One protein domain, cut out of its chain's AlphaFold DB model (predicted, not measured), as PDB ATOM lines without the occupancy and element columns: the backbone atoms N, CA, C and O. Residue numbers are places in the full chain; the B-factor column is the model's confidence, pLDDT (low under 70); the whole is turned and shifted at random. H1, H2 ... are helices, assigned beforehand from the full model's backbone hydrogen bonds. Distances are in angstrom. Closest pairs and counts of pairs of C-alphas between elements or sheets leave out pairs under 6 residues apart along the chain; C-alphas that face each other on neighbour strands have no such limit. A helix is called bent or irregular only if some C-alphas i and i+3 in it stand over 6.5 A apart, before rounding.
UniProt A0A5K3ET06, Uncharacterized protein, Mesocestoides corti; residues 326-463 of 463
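Overview. This is residues 326 to 463 of the 463 residues of an uncharacterized protein of Mesocestoides corti (UniProt A0A5K3ET06). Arm H5a of the bent helix H5 runs through the middle of a packed cluster of helices, with H1 on one side of it and H4 and H7a on another. H5b and H6 fold away at one end of the longest axis, and at the other end H7b runs side by side with residues 330 to 337 of H1, near both ends of the printed part. The printed part has 138 residues with seven named helices, H1 to H7 along the chain, and no named strand: the class is all helix. It is compact, with a radius of gyration of the C-alphas of 14.7 A and spans of 46 by 33 by 28 A.

Arrangement. Begin with H1, residues 330 to 345, which touches H2, residues 347 to 355, only at the corner, where the C-alphas of Ser 343 and Phe 350 are closest at 5.3 A. H1 touches H3, residues 360 to 369, with its residues 335 to 339 alone; the closest C-alphas, Phe 335 and Ser 361, are 5.3 A apart. Next come H4, residues 378 to 391, and H5, residues 394 to 416, by its hydrogen bonds assigned as one helix but bent: C-alphas 406 and 409 are 7.6 A apart. Its arms are H5a, residues 394 to 406, and H5b, residues 409 to 416. H4 and H5a form a helical hairpin, closest at the C-alphas of Cys 388 and Ala 395, 5.0 A. H5a touches H1 at a steep tilt of 38 degrees, the same way, with the C-alphas of Phe 338 and Ile 397 closest at 5.0 A. H5b touches H6, residues 420 to 426, closest at the C-alphas of Ala 414 and His 420, 4.7 A. H7, residues 434 to 457, was likewise assigned as one helix but is bent, with C-alphas 447 and 450 8.2 A apart; its arms H7a, residues 434 to 447, and H7b, residues 450 to 457, are about perpendicular at 84 degrees. H7a is itself irregular: C-alphas 436 and 439 are 7.5 A apart. H7a touches H5a at a steep tilt of 63 degrees, opposite ways, with the C-alphas of Leu 398 and Met 441 closest at 5.6 A. H7b touches H1 at a shallow tilt of 13 degrees, opposite ways, with the C-alphas of Asn 333 and Gly 455 closest at 6.6 A. H1 and H4 are apart. Every O i to N i+4 pair is within hydrogen-bond range in H1, H2, H3, H4, H5a, H6 and H7b, against 3 of 4 in H5b and 8 of 10 in H7a.

Along the chain. Find C-alpha 330 at (38.916, -24.254, 37.353); from there H1 runs 22.6 A to residue 345. H4 spans 19.7 A, H5a 18.5 A and H7a 18.9 A. H7b ends at C-alpha 457, (45.466, -20.103, 31.255).

Size, cuts and confidence. The two C-alphas farthest apart, Ser 417 and Glu 463, are 46.7 A apart. The printed part has no cut, and no link is long. Look for pLDDT under 70 at residues 326 to 330 and 457 to 463.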
ATOM      1  N   GLU A 326      45.957 -31.681  44.645       49.28
ATOM      2  CA  GLU A 326      45.248 -30.519  45.201       49.28
ATOM      3  C   GLU A 326      45.273 -29.310  44.244       49.28
ATOM      4  O   GLU A 326      45.614 -28.193  44.632       49.28
ATOM      5  N   THR A 327      44.955 -29.500  42.961       51.38
ATOM      6  CA  THR A 327      44.856 -28.366  42.038       51.38
ATOM      7  C   THR A 327      43.572 -27.574  42.314       51.38
ATOM      8  O   THR A 327      42.485 -28.157  42.444       51.38
ATOM      9  N   PRO A 328      43.645 -26.230  42.414       53.94
ATOM     10  CA  PRO A 328      42.457 -25.400  42.517       53.94
ATOM     11  C   PRO A 328      41.526 -25.685  41.343       53.94
ATOM     12  O   PRO A 328      41.896 -25.604  40.176       53.94
ATOM     13  N   SER A 329      40.286 -26.033  41.664       65.12
ATOM     14  CA  SER A 329      39.224 -26.237  40.689       65.12
ATOM     15  C   SER A 329      39.147 -25.066  39.695       65.12
ATOM     16  O   SER A 329      38.986 -23.939  40.151       65.12
ATOM     17  N   SER A 330      39.128 -25.313  38.374       65.94
ATOM     18  CA  SER A 330      38.916 -24.254  37.353       65.94
ATOM     19  C   SER A 330      37.704 -23.353  37.678       65.94
ATOM     20  O   SER A 330      37.770 -22.129  37.566       65.94
ATOM     21  N   TYR A 331      36.636 -23.917  38.261       75.38
ATOM     22  CA  TYR A 331      35.489 -23.139  38.751       75.38
ATOM     23  C   TYR A 331      35.845 -22.088  39.811       75.38
ATOM     24  O   TYR A 331      35.247 -21.019  39.825       75.38
ATOM     25  N   CYS A 332      36.807 -22.364  40.697       79.88
ATOM     26  CA  CYS A 332      37.254 -21.399  41.700       79.88
ATOM     27  C   CYS A 332      37.875 -20.173  41.028       79.88
ATOM     28  O   CYS A 332      37.585 -19.057  41.448       79.88
ATOM     29  N   ASN A 333      38.646 -20.369  39.953       86.44
ATOM     30  CA  ASN A 333      39.240 -19.271  39.194       86.44
ATOM     31  C   ASN A 333      38.169 -18.472  38.445       86.44
ATOM     32  O   ASN A 333      38.116 -17.253  38.594       86.44
ATOM     33  N   ILE A 334      37.249 -19.139  37.740       90.62
ATOM     34  CA  ILE A 334      36.111 -18.485  37.064       90.62
ATOM     35  C   ILE A 334      35.316 -17.619  38.052       90.62
ATOM     36  O   ILE A 334      35.039 -16.448  37.789       90.62
ATOM     37  N   PHE A 335      34.975 -18.173  39.215       91.88
ATOM     38  CA  PHE A 335      34.202 -17.473  40.236       91.88
ATOM     39  C   PHE A 335      34.974 -16.350  40.926       91.88
ATOM     40  O   PHE A 335      34.390 -15.302  41.203       91.88
ATOM     41  N   HIS A 336      36.272 -16.530  41.164       92.19
ATOM     42  CA  HIS A 336      37.124 -15.483  41.715       92.19
ATOM     43  C   HIS A 336      37.252 -14.300  40.749       92.19
ATOM     44  O   HIS A 336      37.019 -13.156  41.141       92.19
ATOM     45  N   ILE A 337      37.546 -14.566  39.472       93.94
ATOM     46  CA  ILE A 337      37.643 -13.531  38.432       93.94
ATOM     47  C   ILE A 337      36.309 -12.790  38.305       93.94
ATOM     48  O   ILE A 337      36.291 -11.559  38.244       93.94
ATOM     49  N   PHE A 338      35.191 -13.521  38.329       95.81
ATOM     50  CA  PHE A 338      33.859 -12.926  38.371       95.81
ATOM     51  C   PHE A 338      33.689 -11.959  39.546       95.81
ATOM     52  O   PHE A 338      33.255 -10.831  39.322       95.81
ATOM     53  N   GLU A 339      34.053 -12.341  40.772       94.81
ATOM     54  CA  GLU A 339      33.932 -11.447  41.930       94.81
ATOM     55  C   GLU A 339      34.811 -10.203  41.808       94.81
ATOM     56  O   GLU A 339      34.361  -9.103  42.133       94.81
ATOM     57  N   VAL A 340      36.030 -10.344  41.282       95.38
ATOM     58  CA  VAL A 340      36.933  -9.209  41.061       95.38
ATOM     59  C   VAL A 340      36.333  -8.231  40.054       95.38
ATOM     60  O   VAL A 340      36.241  -7.037  40.346       95.38
ATOM     61  N   ILE A 341      35.873  -8.709  38.897       96.81
ATOM     62  CA  ILE A 341      35.244  -7.847  37.884       96.81
ATOM     63  C   ILE A 341      33.949  -7.240  38.431       96.81
ATOM     64  O   ILE A 341      33.732  -6.035  38.308       96.81
ATOM     65  N   PHE A 342      33.122  -8.032  39.113       96.12
ATOM     66  CA  PHE A 342      31.882  -7.565  39.722       96.12
ATOM     67  C   PHE A 342      32.122  -6.461  40.764       96.12
ATOM     68  O   PHE A 342      31.408  -5.459  40.764       96.12
ATOM     69  N   SER A 343      33.165  -6.584  41.592       96.12
ATOM     70  CA  SER A 343      33.540  -5.563  42.580       96.12
ATOM     71  C   SER A 343      33.959  -4.232  41.947       96.12
ATOM     72  O   SER A 343      33.735  -3.175  42.534       96.12
ATOM     73  N   ARG A 344      34.530  -4.276  40.736       96.44
ATOM     74  CA  ARG A 344      34.990  -3.096  39.990       96.44
ATOM     75  C   ARG A 344      33.860  -2.433  39.207       96.44
ATOM     76  O   ARG A 344      33.769  -1.211  39.196       96.44
ATOM     77  N   GLU A 345      33.004  -3.224  38.569       96.19
ATOM     78  CA  GLU A 345      31.919  -2.725  37.713       96.19
ATOM     79  C   GLU A 345      30.676  -2.310  38.510       96.19
ATOM     80  O   GLU A 345      29.966  -1.370  38.149       96.19
ATOM     81  N   LEU A 346      30.389  -3.004  39.612       93.88
ATOM     82  CA  LEU A 346      29.184  -2.810  40.418       93.88
ATOM     83  C   LEU A 346      29.524  -2.743  41.921       93.88
ATOM     84  O   LEU A 346      28.950  -3.494  42.716       93.88
ATOM     85  N   PRO A 347      30.401  -1.809  42.349       93.75
ATOM     86  CA  PRO A 347      30.929  -1.757  43.716       93.75
ATOM     87  C   PRO A 347      29.834  -1.609  44.776       93.75
ATOM     88  O   PRO A 347      29.921  -2.202  45.846       93.75
ATOM     89  N   LEU A 348      28.770  -0.858  44.469       89.44
ATOM     90  CA  LEU A 348      27.643  -0.679  45.383       89.44
ATOM     91  C   LEU A 348      26.965  -2.016  45.708       89.44
ATOM     92  O   LEU A 348      26.775  -2.325  46.881       89.44
ATOM     93  N   LEU A 349      26.648  -2.819  44.684       88.88
ATOM     94  CA  LEU A 349      26.027  -4.130  44.884       88.88
ATOM     95  C   LEU A 349      26.997  -5.094  45.563       88.88
ATOM     96  O   LEU A 349      26.604  -5.778  46.504       88.88
ATOM     97  N   PHE A 350      28.258  -5.122  45.124       91.31
ATOM     98  CA  PHE A 350      29.289  -5.975  45.718       91.31
ATOM     99  C   PHE A 350      29.443  -5.724  47.222       91.31
ATOM    100  O   PHE A 350      29.414  -6.663  48.018       91.31
ATOM    101  N   ASN A 351      29.520  -4.456  47.628       88.38
ATOM    102  CA  ASN A 351      29.573  -4.092  49.039       88.38
ATOM    103  C   ASN A 351      28.327  -4.556  49.788       88.38
ATOM    104  O   ASN A 351      28.438  -4.980  50.935       88.38
ATOM    105  N   THR A 352      27.150  -4.540  49.158       83.81
ATOM    106  CA  THR A 352      25.958  -5.037  49.838       83.81
ATOM    107  C   THR A 352      25.943  -6.552  50.016       83.81
ATOM    108  O   THR A 352      25.546  -7.028  51.079       83.81
ATOM    109  N   PHE A 353      26.434  -7.316  49.040       86.19
ATOM    110  CA  PHE A 353      26.653  -8.757  49.215       86.19
ATOM    111  C   PHE A 353      27.599  -9.042  50.380       86.19
ATOM    112  O   PHE A 353      27.284  -9.849  51.255       86.19
ATOM    113  N   ARG A 354      28.706  -8.292  50.445       86.62
ATOM    114  CA  ARG A 354      29.685  -8.393  51.528       86.62
ATOM    115  C   ARG A 354      29.075  -8.086  52.899       86.62
ATOM    116  O   ARG A 354      29.308  -8.843  53.833       86.62
ATOM    117  N   LEU A 355      28.276  -7.022  53.017       84.25
ATOM    118  CA  LEU A 355      27.570  -6.676  54.261       84.25
ATOM    119  C   LEU A 355      26.537  -7.737  54.665       84.25
ATOM    120  O   LEU A 355      26.317  -7.955  55.851       84.25
ATOM    121  N   SER A 356      25.929  -8.408  53.689       82.50
ATOM    122  CA  SER A 356      24.933  -9.457  53.930       82.50
ATOM    123  C   SER A 356      25.554 -10.824  54.236       82.50
ATOM    124  O   SER A 356      24.827 -11.766  54.528       82.50
ATOM    125  N   GLY A 357      26.885 -10.954  54.161       85.50
ATOM    126  CA  GLY A 357      27.598 -12.206  54.419       85.50
ATOM    127  C   GLY A 357      27.514 -13.237  53.287       85.50
ATOM    128  O   GLY A 357      27.868 -14.395  53.496       85.50
ATOM    129  N   TYR A 358      27.074 -12.840  52.089       83.38
ATOM    130  CA  TYR A 358      26.939 -13.740  50.942       83.38
ATOM    131  C   TYR A 358      27.963 -13.428  49.857       83.38
ATOM    132  O   TYR A 358      28.187 -12.276  49.495       83.38
ATOM    133  N   LEU A 359      28.548 -14.482  49.291       89.19
ATOM    134  CA  LEU A 359      29.464 -14.379  48.161       89.19
ATOM    135  C   LEU A 359      28.675 -14.325  46.842       89.19
ATOM    136  O   LEU A 359      27.908 -15.254  46.566       89.19
ATOM    137  N   PRO A 360      28.869 -13.299  45.989       91.19
ATOM    138  CA  PRO A 360      28.220 -13.216  44.679       91.19
ATOM    139  C   PRO A 360      28.474 -14.451  43.813       91.19
ATOM    140  O   PRO A 360      27.584 -14.897  43.085       91.19
ATOM    141  N   SER A 361      29.670 -15.043  43.913       92.25
ATOM    142  CA  SER A 361      30.016 -16.274  43.199       92.25
ATOM    143  C   SER A 361      29.091 -17.445  43.518       92.25
ATOM    144  O   SER A 361      28.825 -18.267  42.644       92.25
ATOM    145  N   LYS A 362      28.555 -17.531  44.744       90.69
ATOM    146  CA  LYS A 362      27.638 -18.611  45.138       90.69
ATOM    147  C   LYS A 362      26.304 -18.522  44.414       90.69
ATOM    148  O   LYS A 362      25.737 -19.556  44.078       90.69
ATOM    149  N   ILE A 363      25.839 -17.313  44.119       92.12
ATOM    150  CA  ILE A 363      24.613 -17.101  43.345       92.12
ATOM    151  C   ILE A 363      24.837 -17.486  41.887       92.12
ATOM    152  O   ILE A 363      24.037 -18.226  41.321       92.12
ATOM    153  N   LEU A 364      25.964 -17.070  41.301       93.69
ATOM    154  CA  LEU A 364      26.322 -17.478  39.944       93.69
ATOM    155  C   LEU A 364      26.470 -19.006  39.842       93.69
ATOM    156  O   LEU A 364      25.910 -19.620  38.940       93.69
ATOM    157  N   SER A 365      27.150 -19.633  40.805       91.75
ATOM    158  CA  SER A 365      27.263 -21.092  40.896       91.75
ATOM    159  C   SER A 365      25.897 -21.772  41.025       91.75
ATOM    160  O   SER A 365      25.666 -22.793  40.381       91.75
ATOM    161  N   HIS A 366      24.974 -21.197  41.801       91.62
ATOM    162  CA  HIS A 366      23.617 -21.715  41.931       91.62
ATOM    163  C   HIS A 366      22.855 -21.672  40.601       91.62
ATOM    164  O   HIS A 366      22.300 -22.690  40.193       91.62
ATOM    165  N   TRP A 367      22.872 -20.544  39.889       94.25
ATOM    166  CA  TRP A 367      22.224 -20.442  38.578       94.25
ATOM    167  C   TRP A 367      22.818 -21.418  37.559       94.25
ATOM    168  O   TRP A 367      22.084 -22.075  36.821       94.25
ATOM    169  N   LEU A 368      24.143 -21.572  37.559       92.50
ATOM    170  CA  LEU A 368      24.844 -22.474  36.648       92.50
ATOM    171  C   LEU A 368      24.629 -23.957  36.968       92.50
ATOM    172  O   LEU A 368      24.654 -24.771  36.050       92.50
ATOM    173  N   SER A 369      24.352 -24.317  38.227       89.38
ATOM    174  CA  SER A 369      24.115 -25.715  38.628       89.38
ATOM    175  C   SER A 369      22.975 -26.397  37.859       89.38
ATOM    176  O   SER A 369      22.975 -27.618  37.704       89.38
ATOM    177  N   GLN A 370      22.027 -25.605  37.347       91.00
ATOM    178  CA  GLN A 370      20.920 -26.047  36.495       91.00
ATOM    179  C   GLN A 370      20.883 -25.284  35.162       91.00
ATOM    180  O   GLN A 370      19.833 -25.209  34.533       91.00
ATOM    181  N   TYR A 371      21.998 -24.678  34.738       94.62
ATOM    182  CA  TYR A 371      22.116 -23.915  33.484       94.62
ATOM    183  C   TYR A 371      20.991 -22.887  33.278       94.62
ATOM    184  O   TYR A 371      20.426 -22.774  32.194       94.62
ATOM    185  N   PHE A 372      20.664 -22.144  34.338       95.94
ATOM    186  CA  PHE A 372      19.609 -21.126  34.388       95.94
ATOM    187  C   PHE A 372      18.168 -21.624  34.184       95.94
ATOM    188  O   PHE A 372      17.256 -20.797  34.079       95.94
ATOM    189  N   LEU A 373      17.915 -22.938  34.212       94.75
ATOM    190  CA  LEU A 373      16.550 -23.460  34.306       94.75
ATOM    191  C   LEU A 373      15.841 -22.820  35.510       94.75
ATOM    192  O   LEU A 373      16.418 -22.700  36.589       94.75
ATOM    193  N   ASN A 374      14.587 -22.402  35.313       93.62
ATOM    194  CA  ASN A 374      13.767 -21.604  36.245       93.62
ATOM    195  C   ASN A 374      14.103 -20.110  36.364       93.62
ATOM    196  O   ASN A 374      13.318 -19.372  36.964       93.62
ATOM    197  N   TYR A 375      15.216 -19.655  35.790       94.06
ATOM    198  CA  TYR A 375      15.652 -18.261  35.858       94.06
ATOM    199  C   TYR A 375      15.530 -17.538  34.524       94.06
ATOM    200  O   TYR A 375      15.096 -16.386  34.508       94.06
ATOM    201  N   LEU A 376      15.882 -18.206  33.429       95.12
ATOM    202  CA  LEU A 376      15.825 -17.685  32.068       95.12
ATOM    203  C   LEU A 376      14.804 -18.460  31.233       95.12
ATOM    204  O   LEU A 376      14.519 -19.622  31.519       95.12
ATOM    205  N   ASP A 377      14.259 -17.803  30.210       93.94
ATOM    206  CA  ASP A 377      13.479 -18.485  29.176       93.94
ATOM    207  C   ASP A 377      14.413 -19.307  28.273       93.94
ATOM    208  O   ASP A 377      15.594 -18.984  28.113       93.94
ATOM    209  N   TRP A 378      13.879 -20.346  27.640       95.38
ATOM    210  CA  TRP A 378      14.605 -21.290  26.798       95.38
ATOM    211  C   TRP A 378      15.496 -20.630  25.734       95.38
ATOM    212  O   TRP A 378      16.664 -21.017  25.648       95.38
ATOM    213  N   PRO A 379      15.047 -19.608  24.971       94.19
ATOM    214  CA  PRO A 379      15.918 -18.950  23.996       94.19
ATOM    215  C   PRO A 379      17.162 -18.320  24.632       94.19
ATOM    216  O   PRO A 379      18.238 -18.368  24.046       94.19
ATOM    217  N   GLU A 380      17.044 -17.781  25.847       95.62
ATOM    218  CA  GLU A 380      18.176 -17.182  26.556       95.62
ATOM    219  C   GLU A 380      19.106 -18.252  27.140       95.62
ATOM    220  O   GLU A 380      20.317 -18.057  27.178       95.62
ATOM    221  N   ILE A 381      18.579 -19.417  27.539       97.00
ATOM    222  CA  ILE A 381      19.411 -20.573  27.913       97.00
ATOM    223  C   ILE A 381      20.231 -21.037  26.701       97.00
ATOM    224  O   ILE A 381      21.435 -21.257  26.824       97.00
ATOM    225  N   GLN A 382      19.618 -21.134  25.516       95.38
ATOM    226  CA  GLN A 382      20.339 -21.463  24.280       95.38
ATOM    227  C   GLN A 382      21.416 -20.422  23.956       95.38
ATOM    228  O   GLN A 382      22.547 -20.793  23.634       95.38
ATOM    229  N   ASP A 383      21.083 -19.136  24.086       95.75
ATOM    230  CA  ASP A 383      22.011 -18.032  23.854       95.75
ATOM    231  C   ASP A 383      23.198 -18.074  24.820       95.75
ATOM    232  O   ASP A 383      24.337 -17.927  24.377       95.75
ATOM    233  N   PHE A 384      22.963 -18.349  26.107       97.12
ATOM    234  CA  PHE A 384      24.019 -18.546  27.099       97.12
ATOM    235  C   PHE A 384      24.978 -19.664  26.682       97.12
ATOM    236  O   PHE A 384      26.189 -19.447  26.615       97.12
ATOM    237  N   VAL A 385      24.447 -20.850  26.361       96.19
ATOM    238  CA  VAL A 385      25.286 -21.985  25.960       96.19
ATOM    239  C   VAL A 385      26.059 -21.628  24.689       96.19
ATOM    240  O   VAL A 385      27.273 -21.813  24.648       96.19
ATOM    241  N   LEU A 386      25.410 -21.060  23.667       95.12
ATOM    242  CA  LEU A 386      26.088 -20.654  22.436       95.12
ATOM    243  C   LEU A 386      27.204 -19.636  22.709       95.12
ATOM    244  O   LEU A 386      28.297 -19.766  22.157       95.12
ATOM    245  N   LEU A 387      26.964 -18.655  23.581       94.88
ATOM    246  CA  LEU A 387      27.981 -17.695  23.998       94.88
ATOM    247  C   LEU A 387      29.160 -18.386  24.682       94.88
ATOM    248  O   LEU A 387      30.290 -18.023  24.375       94.88
ATOM    249  N   CYS A 388      28.949 -19.409  25.515       94.50
ATOM    250  CA  CYS A 388      30.046 -20.214  26.064       94.50
ATOM    251  C   CYS A 388      30.867 -20.912  24.973       94.50
ATOM    252  O   CYS A 388      32.089 -20.955  25.065       94.50
ATOM    253  N   PHE A 389      30.240 -21.410  23.907       92.06
ATOM    254  CA  PHE A 389      30.970 -22.016  22.786       92.06
ATOM    255  C   PHE A 389      31.728 -20.996  21.924       92.06
ATOM    256  O   PHE A 389      32.754 -21.332  21.335       92.06
ATOM    257  N   VAL A 390      31.244 -19.754  21.841       89.94
ATOM    258  CA  VAL A 390      31.890 -18.677  21.073       89.94
ATOM    259  C   VAL A 390      33.003 -18.008  21.885       89.94
ATOM    260  O   VAL A 390      34.106 -17.798  21.380       89.94
ATOM    261  N   TYR A 391      32.727 -17.650  23.139       88.25
ATOM    262  CA  TYR A 391      33.631 -16.900  24.008       88.25
ATOM    263  C   TYR A 391      34.530 -17.783  24.889       88.25
ATOM    264  O   TYR A 391      35.575 -17.317  25.339       88.25
ATOM    265  N   GLY A 392      34.187 -19.057  25.081       89.50
ATOM    266  CA  GLY A 392      34.824 -19.930  26.068       89.50
ATOM    267  C   GLY A 392      34.256 -19.708  27.474       89.50
ATOM    268  O   GLY A 392      33.160 -19.165  27.640       89.50
ATOM    269  N   SER A 393      35.009 -20.093  28.505       88.69
ATOM    270  CA  SER A 393      34.626 -19.897  29.915       88.69
ATOM    271  C   SER A 393      34.539 -18.435  30.341       88.69
ATOM    272  O   SER A 393      33.794 -18.120  31.270       88.69
ATOM    273  N   GLU A 394      35.190 -17.522  29.615       92.00
ATOM    274  CA  GLU A 394      34.995 -16.075  29.766       92.00
ATOM    275  C   GLU A 394      33.505 -15.694  29.701       92.00
ATOM    276  O   GLU A 394      33.045 -14.849  30.470       92.00
ATOM    277  N   ALA A 395      32.712 -16.374  28.865       93.62
ATOM    278  CA  ALA A 395      31.276 -16.129  28.751       93.62
ATOM    279  C   ALA A 395      30.542 -16.261  30.090       93.62
ATOM    280  O   ALA A 395      29.595 -15.518  30.345       93.62
ATOM    281  N   ILE A 396      30.973 -17.191  30.949       94.94
ATOM    282  CA  ILE A 396      30.362 -17.446  32.258       94.94
ATOM    283  C   ILE A 396      30.537 -16.218  33.156       94.94
ATOM    284  O   ILE A 396      29.580 -15.754  33.781       94.94
ATOM    285  N   ILE A 397      31.747 -15.654  33.161       95.56
ATOM    286  CA  ILE A 397      32.109 -14.466  33.937       95.56
ATOM    287  C   ILE A 397      31.309 -13.257  33.450       95.56
ATOM    288  O   ILE A 397      30.631 -12.593  34.239       95.56
ATOM    289  N   LEU A 398      31.343 -13.004  32.139       96.00
ATOM    290  CA  LEU A 398      30.661 -11.870  31.515       96.00
ATOM    291  C   LEU A 398      29.142 -11.940  31.723       96.00
ATOM    292  O   LEU A 398      28.515 -10.930  32.045       96.00
ATOM    293  N   THR A 399      28.562 -13.138  31.607       96.69
ATOM    294  CA  THR A 399      27.136 -13.388  31.865       96.69
ATOM    295  C   THR A 399      26.773 -13.052  33.306       96.69
ATOM    296  O   THR A 399      25.796 -12.341  33.540       96.69
ATOM    297  N   GLY A 400      27.571 -13.508  34.277       95.94
ATOM    298  CA  GLY A 400      27.342 -13.201  35.688       95.94
ATOM    299  C   GLY A 400      27.290 -11.694  35.947       95.94
ATOM    300  O   GLY A 400      26.357 -11.207  36.586       95.94
ATOM    301  N   VAL A 401      28.248 -10.934  35.406       96.88
ATOM    302  CA  VAL A 401      28.296  -9.472  35.585       96.88
ATOM    303  C   VAL A 401      27.129  -8.786  34.867       96.88
ATOM    304  O   VAL A 401      26.506  -7.887  35.438       96.88
ATOM    305  N   ALA A 402      26.780  -9.227  33.655       96.69
ATOM    306  CA  ALA A 402      25.650  -8.691  32.897       96.69
ATOM    307  C   ALA A 402      24.312  -8.890  33.628       96.69
ATOM    308  O   ALA A 402      23.529  -7.944  33.742       96.69
ATOM    309  N   ILE A 403      24.072 -10.080  34.190       95.56
ATOM    310  CA  ILE A 403      22.867 -10.363  34.982       95.56
ATOM    311  C   ILE A 403      22.842  -9.496  36.244       95.56
ATOM    312  O   ILE A 403      21.824  -8.872  36.538       95.56
ATOM    313  N   MET A 404      23.957  -9.382  36.974       93.25
ATOM    314  CA  MET A 404      24.015  -8.532  38.171       93.25
ATOM    315  C   MET A 404      23.750  -7.055  37.849       93.25
ATOM    316  O   MET A 404      23.062  -6.368  38.608       93.25
ATOM    317  N   ARG A 405      24.240  -6.567  36.702       93.94
ATOM    318  CA  ARG A 405      23.960  -5.211  36.215       93.94
ATOM    319  C   ARG A 405      22.472  -5.015  35.946       93.94
ATOM    320  O   ARG A 405      21.905  -4.028  36.409       93.94
ATOM    321  N   HIS A 406      21.849  -5.959  35.242       91.81
ATOM    322  CA  HIS A 406      20.411  -5.946  34.956       91.81
ATOM    323  C   HIS A 406      19.570  -5.929  36.233       91.81
ATOM    324  O   HIS A 406      18.603  -5.179  36.352       91.81
ATOM    325  N   LEU A 407      19.974  -6.713  37.232       88.56
ATOM    326  CA  LEU A 407      19.271  -6.816  38.504       88.56
ATOM    327  C   LEU A 407      19.483  -5.617  39.434       88.56
ATOM    328  O   LEU A 407      18.784  -5.526  40.443       88.56
ATOM    329  N   LYS A 408      20.395  -4.684  39.125       88.12
ATOM    330  CA  LYS A 408      20.757  -3.566  40.010       88.12
ATOM    331  C   LYS A 408      19.552  -2.808  40.588       88.12
ATOM    332  O   LYS A 408      19.511  -2.683  41.811       88.12
ATOM    333  N   PRO A 409      18.558  -2.342  39.803       83.94
ATOM    334  CA  PRO A 409      17.423  -1.600  40.363       83.94
ATOM    335  C   PRO A 409      16.612  -2.447  41.352       83.94
ATOM    336  O   PRO A 409      16.273  -1.996  42.445       83.94
ATOM    337  N   ARG A 410      16.370  -3.715  40.994       79.75
ATOM    338  CA  ARG A 410      15.621  -4.681  41.806       79.75
ATOM    339  C   ARG A 410      16.353  -5.034  43.096       79.75
ATOM    340  O   ARG A 410      15.724  -5.139  44.145       79.75
ATOM    341  N   LEU A 411      17.669  -5.214  43.030       82.31
ATOM    342  CA  LEU A 411      18.474  -5.534  44.203       82.31
ATOM    343  C   LEU A 411      18.522  -4.364  45.172       82.31
ATOM    344  O   LEU A 411      18.294  -4.583  46.351       82.31
ATOM    345  N   LEU A 412      18.711  -3.131  44.698       80.81
ATOM    346  CA  LEU A 412      18.717  -1.955  45.575       80.81
ATOM    347  C   LEU A 412      17.412  -1.810  46.375       80.81
ATOM    348  O   LEU A 412      17.468  -1.515  47.567       80.81
ATOM    349  N   ALA A 413      16.257  -2.102  45.770       78.75
ATOM    350  CA  ALA A 413      14.982  -2.149  46.489       78.75
ATOM    351  C   ALA A 413      14.894  -3.345  47.461       78.75
ATOM    352  O   ALA A 413      14.527  -3.186  48.624       78.75
ATOM    353  N   ALA A 414      15.278  -4.549  47.020       75.44
ATOM    354  CA  ALA A 414      15.233  -5.755  47.853       75.44
ATOM    355  C   ALA A 414      16.160  -5.670  49.080       75.44
ATOM    356  O   ALA A 414      15.868  -6.263  50.120       75.44
ATOM    357  N   LEU A 415      17.243  -4.900  48.980       72.00
ATOM    358  CA  LEU A 415      18.183  -4.642  50.066       72.00
ATOM    359  C   LEU A 415      17.548  -3.881  51.228       72.00
ATOM    360  O   LEU A 415      17.773  -4.256  52.376       72.00
ATOM    361  N   GLN A 416      16.690  -2.894  50.953       74.12
ATOM    362  CA  GLN A 416      15.955  -2.169  52.000       74.12
ATOM    363  C   GLN A 416      15.059  -3.106  52.822       74.12
ATOM    364  O   GLN A 416      14.892  -2.921  54.021       74.12
ATOM    365  N   SER A 417      14.524  -4.146  52.180       75.38
ATOM    366  CA  SER A 417      13.668  -5.160  52.810       75.38
ATOM    367  C   SER A 417      14.416  -6.398  53.331       75.38
ATOM    368  O   SER A 417      13.771  -7.357  53.740       75.38
ATOM    369  N   GLN A 418      15.753  -6.430  53.243       78.31
ATOM    370  CA  GLN A 418      16.597  -7.599  53.552       78.31
ATOM    371  C   GLN A 418      16.207  -8.906  52.819       78.31
ATOM    372  O   GLN A 418      16.662  -9.988  53.175       78.31
ATOM    373  N   SER A 419      15.446  -8.826  51.724       80.19
ATOM    374  CA  SER A 419      14.924  -9.989  50.981       80.19
ATOM    375  C   SER A 419      15.744 -10.361  49.737       80.19
ATOM    376  O   SER A 419      15.405 -11.289  49.001       80.19
ATOM    377  N   HIS A 420      16.846  -9.650  49.491       80.19
ATOM    378  CA  HIS A 420      17.682  -9.775  48.294       80.19
ATOM    379  C   HIS A 420      18.145 -11.211  47.971       80.19
ATOM    380  O   HIS A 420      18.190 -11.570  46.796       80.19
ATOM    381  N   MET A 421      18.419 -12.058  48.973       83.69
ATOM    382  CA  MET A 421      18.779 -13.468  48.751       83.69
ATOM    383  C   MET A 421      17.627 -14.288  48.184       83.69
ATOM    384  O   MET A 421      17.799 -14.971  47.177       83.69
ATOM    385  N   VAL A 422      16.436 -14.165  48.769       81.31
ATOM    386  CA  VAL A 422      15.220 -14.821  48.264       81.31
ATOM    387  C   VAL A 422      14.944 -14.359  46.833       81.31
ATOM    388  O   VAL A 422      14.645 -15.155  45.947       81.31
ATOM    389  N   VAL A 423      15.129 -13.066  46.568       82.56
ATOM    390  CA  VAL A 423      14.978 -12.500  45.226       82.56
ATOM    391  C   VAL A 423      15.990 -13.084  44.230       82.56
ATOM    392  O   VAL A 423      15.650 -13.246  43.063       82.56
ATOM    393  N   LEU A 424      17.217 -13.405  44.631       86.06
ATOM    394  CA  LEU A 424      18.241 -13.947  43.726       86.06
ATOM    395  C   LEU A 424      18.148 -15.461  43.527       86.06
ATOM    396  O   LEU A 424      18.460 -15.951  42.443       86.06
ATOM    397  N   MET A 425      17.712 -16.177  44.560       86.62
ATOM    398  CA  MET A 425      17.694 -17.642  44.618       86.62
ATOM    399  C   MET A 425      16.321 -18.245  44.301       86.62
ATOM    400  O   MET A 425      16.164 -19.464  44.265       86.62
ATOM    401  N   GLU A 426      15.289 -17.418  44.127       84.56
ATOM    402  CA  GLU A 426      13.946 -17.925  43.850       84.56
ATOM    403  C   GLU A 426      13.223 -17.241  42.700       84.56
ATOM    404  O   GLU A 426      12.367 -17.870  42.077       84.56
ATOM    405  N   GLN A 427      13.508 -15.962  42.442       84.81
ATOM    406  CA  GLN A 427      12.739 -15.192  41.470       84.81
ATOM    407  C   GLN A 427      13.372 -15.260  40.078       84.81
ATOM    408  O   GLN A 427      14.559 -14.942  39.939       84.81
ATOM    409  N   PRO A 428      12.577 -15.545  39.029       88.81
ATOM    410  CA  PRO A 428      13.054 -15.521  37.653       88.81
ATOM    411  C   PRO A 428      13.681 -14.175  37.249       88.81
ATOM    412  O   PRO A 428      13.347 -13.101  37.786       88.81
ATOM    413  N   LEU A 429      14.578 -14.217  36.265       91.00
ATOM    414  CA  LEU A 429      15.287 -13.065  35.704       91.00
ATOM    415  C   LEU A 429      14.421 -12.372  34.644       91.00
ATOM    416  O   LEU A 429      14.657 -12.450  33.443       91.00
ATOM    417  N   HIS A 430      13.376 -11.694  35.111       87.06
ATOM    418  CA  HIS A 430      12.424 -10.994  34.254       87.06
ATOM    419  C   HIS A 430      13.113  -9.946  33.371       87.06
ATOM    420  O   HIS A 430      13.882  -9.117  33.863       87.06
ATOM    421  N   GLY A 431      12.811  -9.982  32.070       86.88
ATOM    422  CA  GLY A 431      13.283  -9.000  31.092       86.88
ATOM    423  C   GLY A 431      14.781  -9.056  30.783       86.88
ATOM    424  O   GLY A 431      15.274  -8.151  30.121       86.88
ATOM    425  N   PHE A 432      15.518 -10.065  31.260       92.69
ATOM    426  CA  PHE A 432      16.915 -10.235  30.866       92.69
ATOM    427  C   PHE A 432      16.996 -10.832  29.457       92.69
ATOM    428  O   PHE A 432      16.330 -11.823  29.162       92.69
ATOM    429  N   ARG A 433      17.829 -10.232  28.604       92.38
ATOM    430  CA  ARG A 433      18.103 -10.674  27.233       92.38
ATOM    431  C   ARG A 433      19.597 -10.580  26.968       92.38
ATOM    432  O   ARG A 433      20.199  -9.532  27.216       92.38
ATOM    433  N   PHE A 434      20.197 -11.628  26.412       93.75
ATOM    434  CA  PHE A 434      21.611 -11.596  26.041       93.75
ATOM    435  C   PHE A 434      21.883 -10.576  24.945       93.75
ATOM    436  O   PHE A 434      22.832  -9.807  25.066       93.75
ATOM    437  N   VAL A 435      21.017 -10.516  23.929       91.75
ATOM    438  CA  VAL A 435      21.141  -9.597  22.784       91.75
ATOM    439  C   VAL A 435      21.312  -8.140  23.228       91.75
ATOM    440  O   VAL A 435      22.195  -7.455  22.718       91.75
ATOM    441  N   ASP A 436      20.550  -7.704  24.233       91.62
ATOM    442  CA  ASP A 436      20.592  -6.330  24.759       91.62
ATOM    443  C   ASP A 436      21.864  -6.044  25.579       91.62
ATOM    444  O   ASP A 436      22.215  -4.893  25.838       91.62
ATOM    445  N   ASN A 437      22.579  -7.092  25.999       93.25
ATOM    446  CA  ASN A 437      23.773  -7.004  26.834       93.25
ATOM    447  C   ASN A 437      25.078  -7.328  26.085       93.25
ATOM    448  O   ASN A 437      26.146  -7.163  26.676       93.25
ATOM    449  N   LEU A 438      25.032  -7.732  24.807       92.81
ATOM    450  CA  LEU A 438      26.224  -8.141  24.045       92.81
ATOM    451  C   LEU A 438      27.294  -7.042  23.956       92.81
ATOM    452  O   LEU A 438      28.471  -7.330  24.150       92.81
ATOM    453  N   GLU A 439      26.897  -5.790  23.718       92.75
ATOM    454  CA  GLU A 439      27.822  -4.644  23.629       92.75
ATOM    455  C   GLU A 439      28.567  -4.402  24.946       92.75
ATOM    456  O   GLU A 439      29.777  -4.171  24.980       92.75
ATOM    457  N   PHE A 440      27.853  -4.533  26.062       94.19
ATOM    458  CA  PHE A 440      28.470  -4.441  27.377       94.19
ATOM    459  C   PHE A 440      29.404  -5.616  27.659       94.19
ATOM    460  O   PHE A 440      30.501  -5.407  28.168       94.19
ATOM    461  N   MET A 441      28.988  -6.841  27.323       94.88
ATOM    462  CA  MET A 441      29.832  -8.024  27.492       94.88
ATOM    463  C   MET A 441      31.127  -7.908  26.684       94.88
ATOM    464  O   MET A 441      32.185  -8.258  27.196       94.88
ATOM    465  N   GLU A 442      31.077  -7.372  25.463       92.19
ATOM    466  CA  GLU A 442      32.284  -7.145  24.664       92.19
ATOM    467  C   GLU A 442      33.168  -6.044  25.257       92.19
ATOM    468  O   GLU A 442      34.370  -6.248  25.386       92.19
ATOM    469  N   THR A 443      32.576  -4.946  25.741       94.19
ATOM    470  CA  THR A 443      33.320  -3.887  26.448       94.19
ATOM    471  C   THR A 443      34.064  -4.440  27.670       94.19
ATOM    472  O   THR A 443      35.219  -4.092  27.917       94.19
ATOM    473  N   LEU A 444      33.420  -5.323  28.441       94.25
ATOM    474  CA  LEU A 444      34.053  -6.010  29.567       94.25
ATOM    475  C   LEU A 444      35.160  -6.963  29.110       94.25
ATOM    476  O   LEU A 444      36.227  -6.979  29.723       94.25
ATOM    477  N   SER A 445      34.916  -7.730  28.043       91.31
ATOM    478  CA  SER A 445      35.912  -8.628  27.454       91.31
ATOM    479  C   SER A 445      37.154  -7.857  27.020       91.31
ATOM    480  O   SER A 445      38.262  -8.271  27.333       91.31
ATOM    481  N   ASP A 446      36.994  -6.704  26.367       91.94
ATOM    482  CA  ASP A 446      38.105  -5.831  25.985       91.94
ATOM    483  C   ASP A 446      38.854  -5.298  27.208       91.94
ATOM    484  O   ASP A 446      40.075  -5.427  27.300       91.94
ATOM    485  N   LYS A 447      38.119  -4.749  28.180       94.62
ATOM    486  CA  LYS A 447      38.689  -4.114  29.374       94.62
ATOM    487  C   LYS A 447      39.451  -5.086  30.276       94.62
ATOM    488  O   LYS A 447      40.440  -4.696  30.892       94.62
ATOM    489  N   TYR A 448      38.987  -6.329  30.388       94.12
ATOM    490  CA  TYR A 448      39.543  -7.330  31.304       94.12
ATOM    491  C   TYR A 448      40.245  -8.492  30.590       94.12
ATOM    492  O   TYR A 448      40.625  -9.455  31.254       94.12
ATOM    493  N   ASN A 449      40.469  -8.393  29.275       90.06
ATOM    494  CA  ASN A 449      40.994  -9.471  28.434       90.06
ATOM    495  C   ASN A 449      42.246 -10.143  29.003       90.06
ATOM    496  O   ASN A 449      42.299 -11.364  29.117       90.06
ATOM    497  N   GLU A 450      43.258  -9.344  29.348       89.06
ATOM    498  CA  GLU A 450      44.547  -9.845  29.840       89.06
ATOM    499  C   GLU A 450      44.390 -10.548  31.188       89.06
ATOM    500  O   GLU A 450      44.923 -11.635  31.389       89.06
ATOM    501  N   TYR A 451      43.593  -9.963  32.085       89.94
ATOM    502  CA  TYR A 451      43.335 -10.521  33.408       89.94
ATOM    503  C   TYR A 451      42.563 -11.843  33.334       89.94
ATOM    504  O   TYR A 451      42.923 -12.809  34.008       89.94
ATOM    505  N   ILE A 452      41.526 -11.903  32.494       89.31
ATOM    506  CA  ILE A 452      40.738 -13.118  32.272       89.31
ATOM    507  C   ILE A 452      41.610 -14.191  31.618       89.31
ATOM    508  O   ILE A 452      41.639 -15.321  32.096       89.31
ATOM    509  N   SER A 453      42.358 -13.837  30.569       86.38
ATOM    510  CA  SER A 453      43.213 -14.784  29.845       86.38
ATOM    511  C   SER A 453      44.274 -15.391  30.760       86.38
ATOM    512  O   SER A 453      44.386 -16.610  30.802       86.38
ATOM    513  N   ALA A 454      44.976 -14.568  31.548       85.06
ATOM    514  CA  ALA A 454      45.978 -15.038  32.506       85.06
ATOM    515  C   ALA A 454      45.365 -15.913  33.614       85.06
ATOM    516  O   ALA A 454      45.938 -16.923  34.016       85.06
ATOM    517  N   GLY A 455      44.184 -15.544  34.115       80.44
ATOM    518  CA  GLY A 455      43.503 -16.308  35.160       80.44
ATOM    519  C   GLY A 455      42.989 -17.671  34.686       80.44
ATOM    520  O   GLY A 455      43.000 -18.637  35.452       80.44
ATOM    521  N   LEU A 456      42.562 -17.769  33.425       81.50
ATOM    522  CA  LEU A 456      42.076 -19.014  32.830       81.50
ATOM    523  C   LEU A 456      43.225 -19.903  32.317       81.50
ATOM    524  O   LEU A 456      43.166 -21.114  32.520       81.50
ATOM    525  N   SER A 457      44.302 -19.339  31.751       69.06
ATOM    526  CA  SER A 457      45.466 -20.103  31.255       69.06
ATOM    527  C   SER A 457      46.225 -20.835  32.362       69.06
ATOM    528  O   SER A 457      46.629 -21.985  32.187       69.06
ATOM    529  N   ASN A 458      46.322 -20.228  33.550       53.53
ATOM    530  CA  ASN A 458      46.912 -20.861  34.734       53.53
ATOM    531  C   ASN A 458      46.145 -22.117  35.194       53.53
ATOM    532  O   ASN A 458      46.654 -22.889  36.001       53.53
ATOM    533  N   SER A 459      44.919 -22.329  34.698       49.12
ATOM    534  CA  SER A 459      44.121 -23.532  34.967       49.12
ATOM    535  C   SER A 459      44.358 -24.646  33.939       49.12
ATOM    536  O   SER A 459      44.022 -25.792  34.218       49.12
ATOM    537  N   SER A 460      44.909 -24.320  32.762       41.66
ATOM    538  CA  SER A 460      45.173 -25.262  31.663       41.66
ATOM    539  C   SER A 460      46.630 -25.721  31.559       41.66
ATOM    540  O   SER A 460      46.882 -26.750  30.950       41.66
ATOM    541  N   GLU A 461      47.586 -24.979  32.130       31.53
ATOM    542  CA  GLU A 461      49.028 -25.297  32.062       31.53
ATOM    543  C   GLU A 461      49.531 -26.221  33.193       31.53
ATOM    544  O   GLU A 461      50.703 -26.586  33.205       31.53
ATOM    545  N   ILE A 462      48.668 -26.617  34.138       33.50
ATOM    546  CA  ILE A 462      49.023 -27.492  35.279       33.50
ATOM    547  C   ILE A 462      48.557 -28.954  35.053       33.50
ATOM    548  O   ILE A 462      48.653 -29.783  35.955       33.50
ATOM    549  N   GLU A 463      48.060 -29.299  33.860       32.56
ATOM    550  CA  GLU A 463      47.666 -30.677  33.500       32.56
ATOM    551  C   GLU A 463      48.709 -31.422  32.663       32.56
ATOM    552  O   GLU A 463      49.139 -30.881  31.619       32.56
TER     553      GLU A 463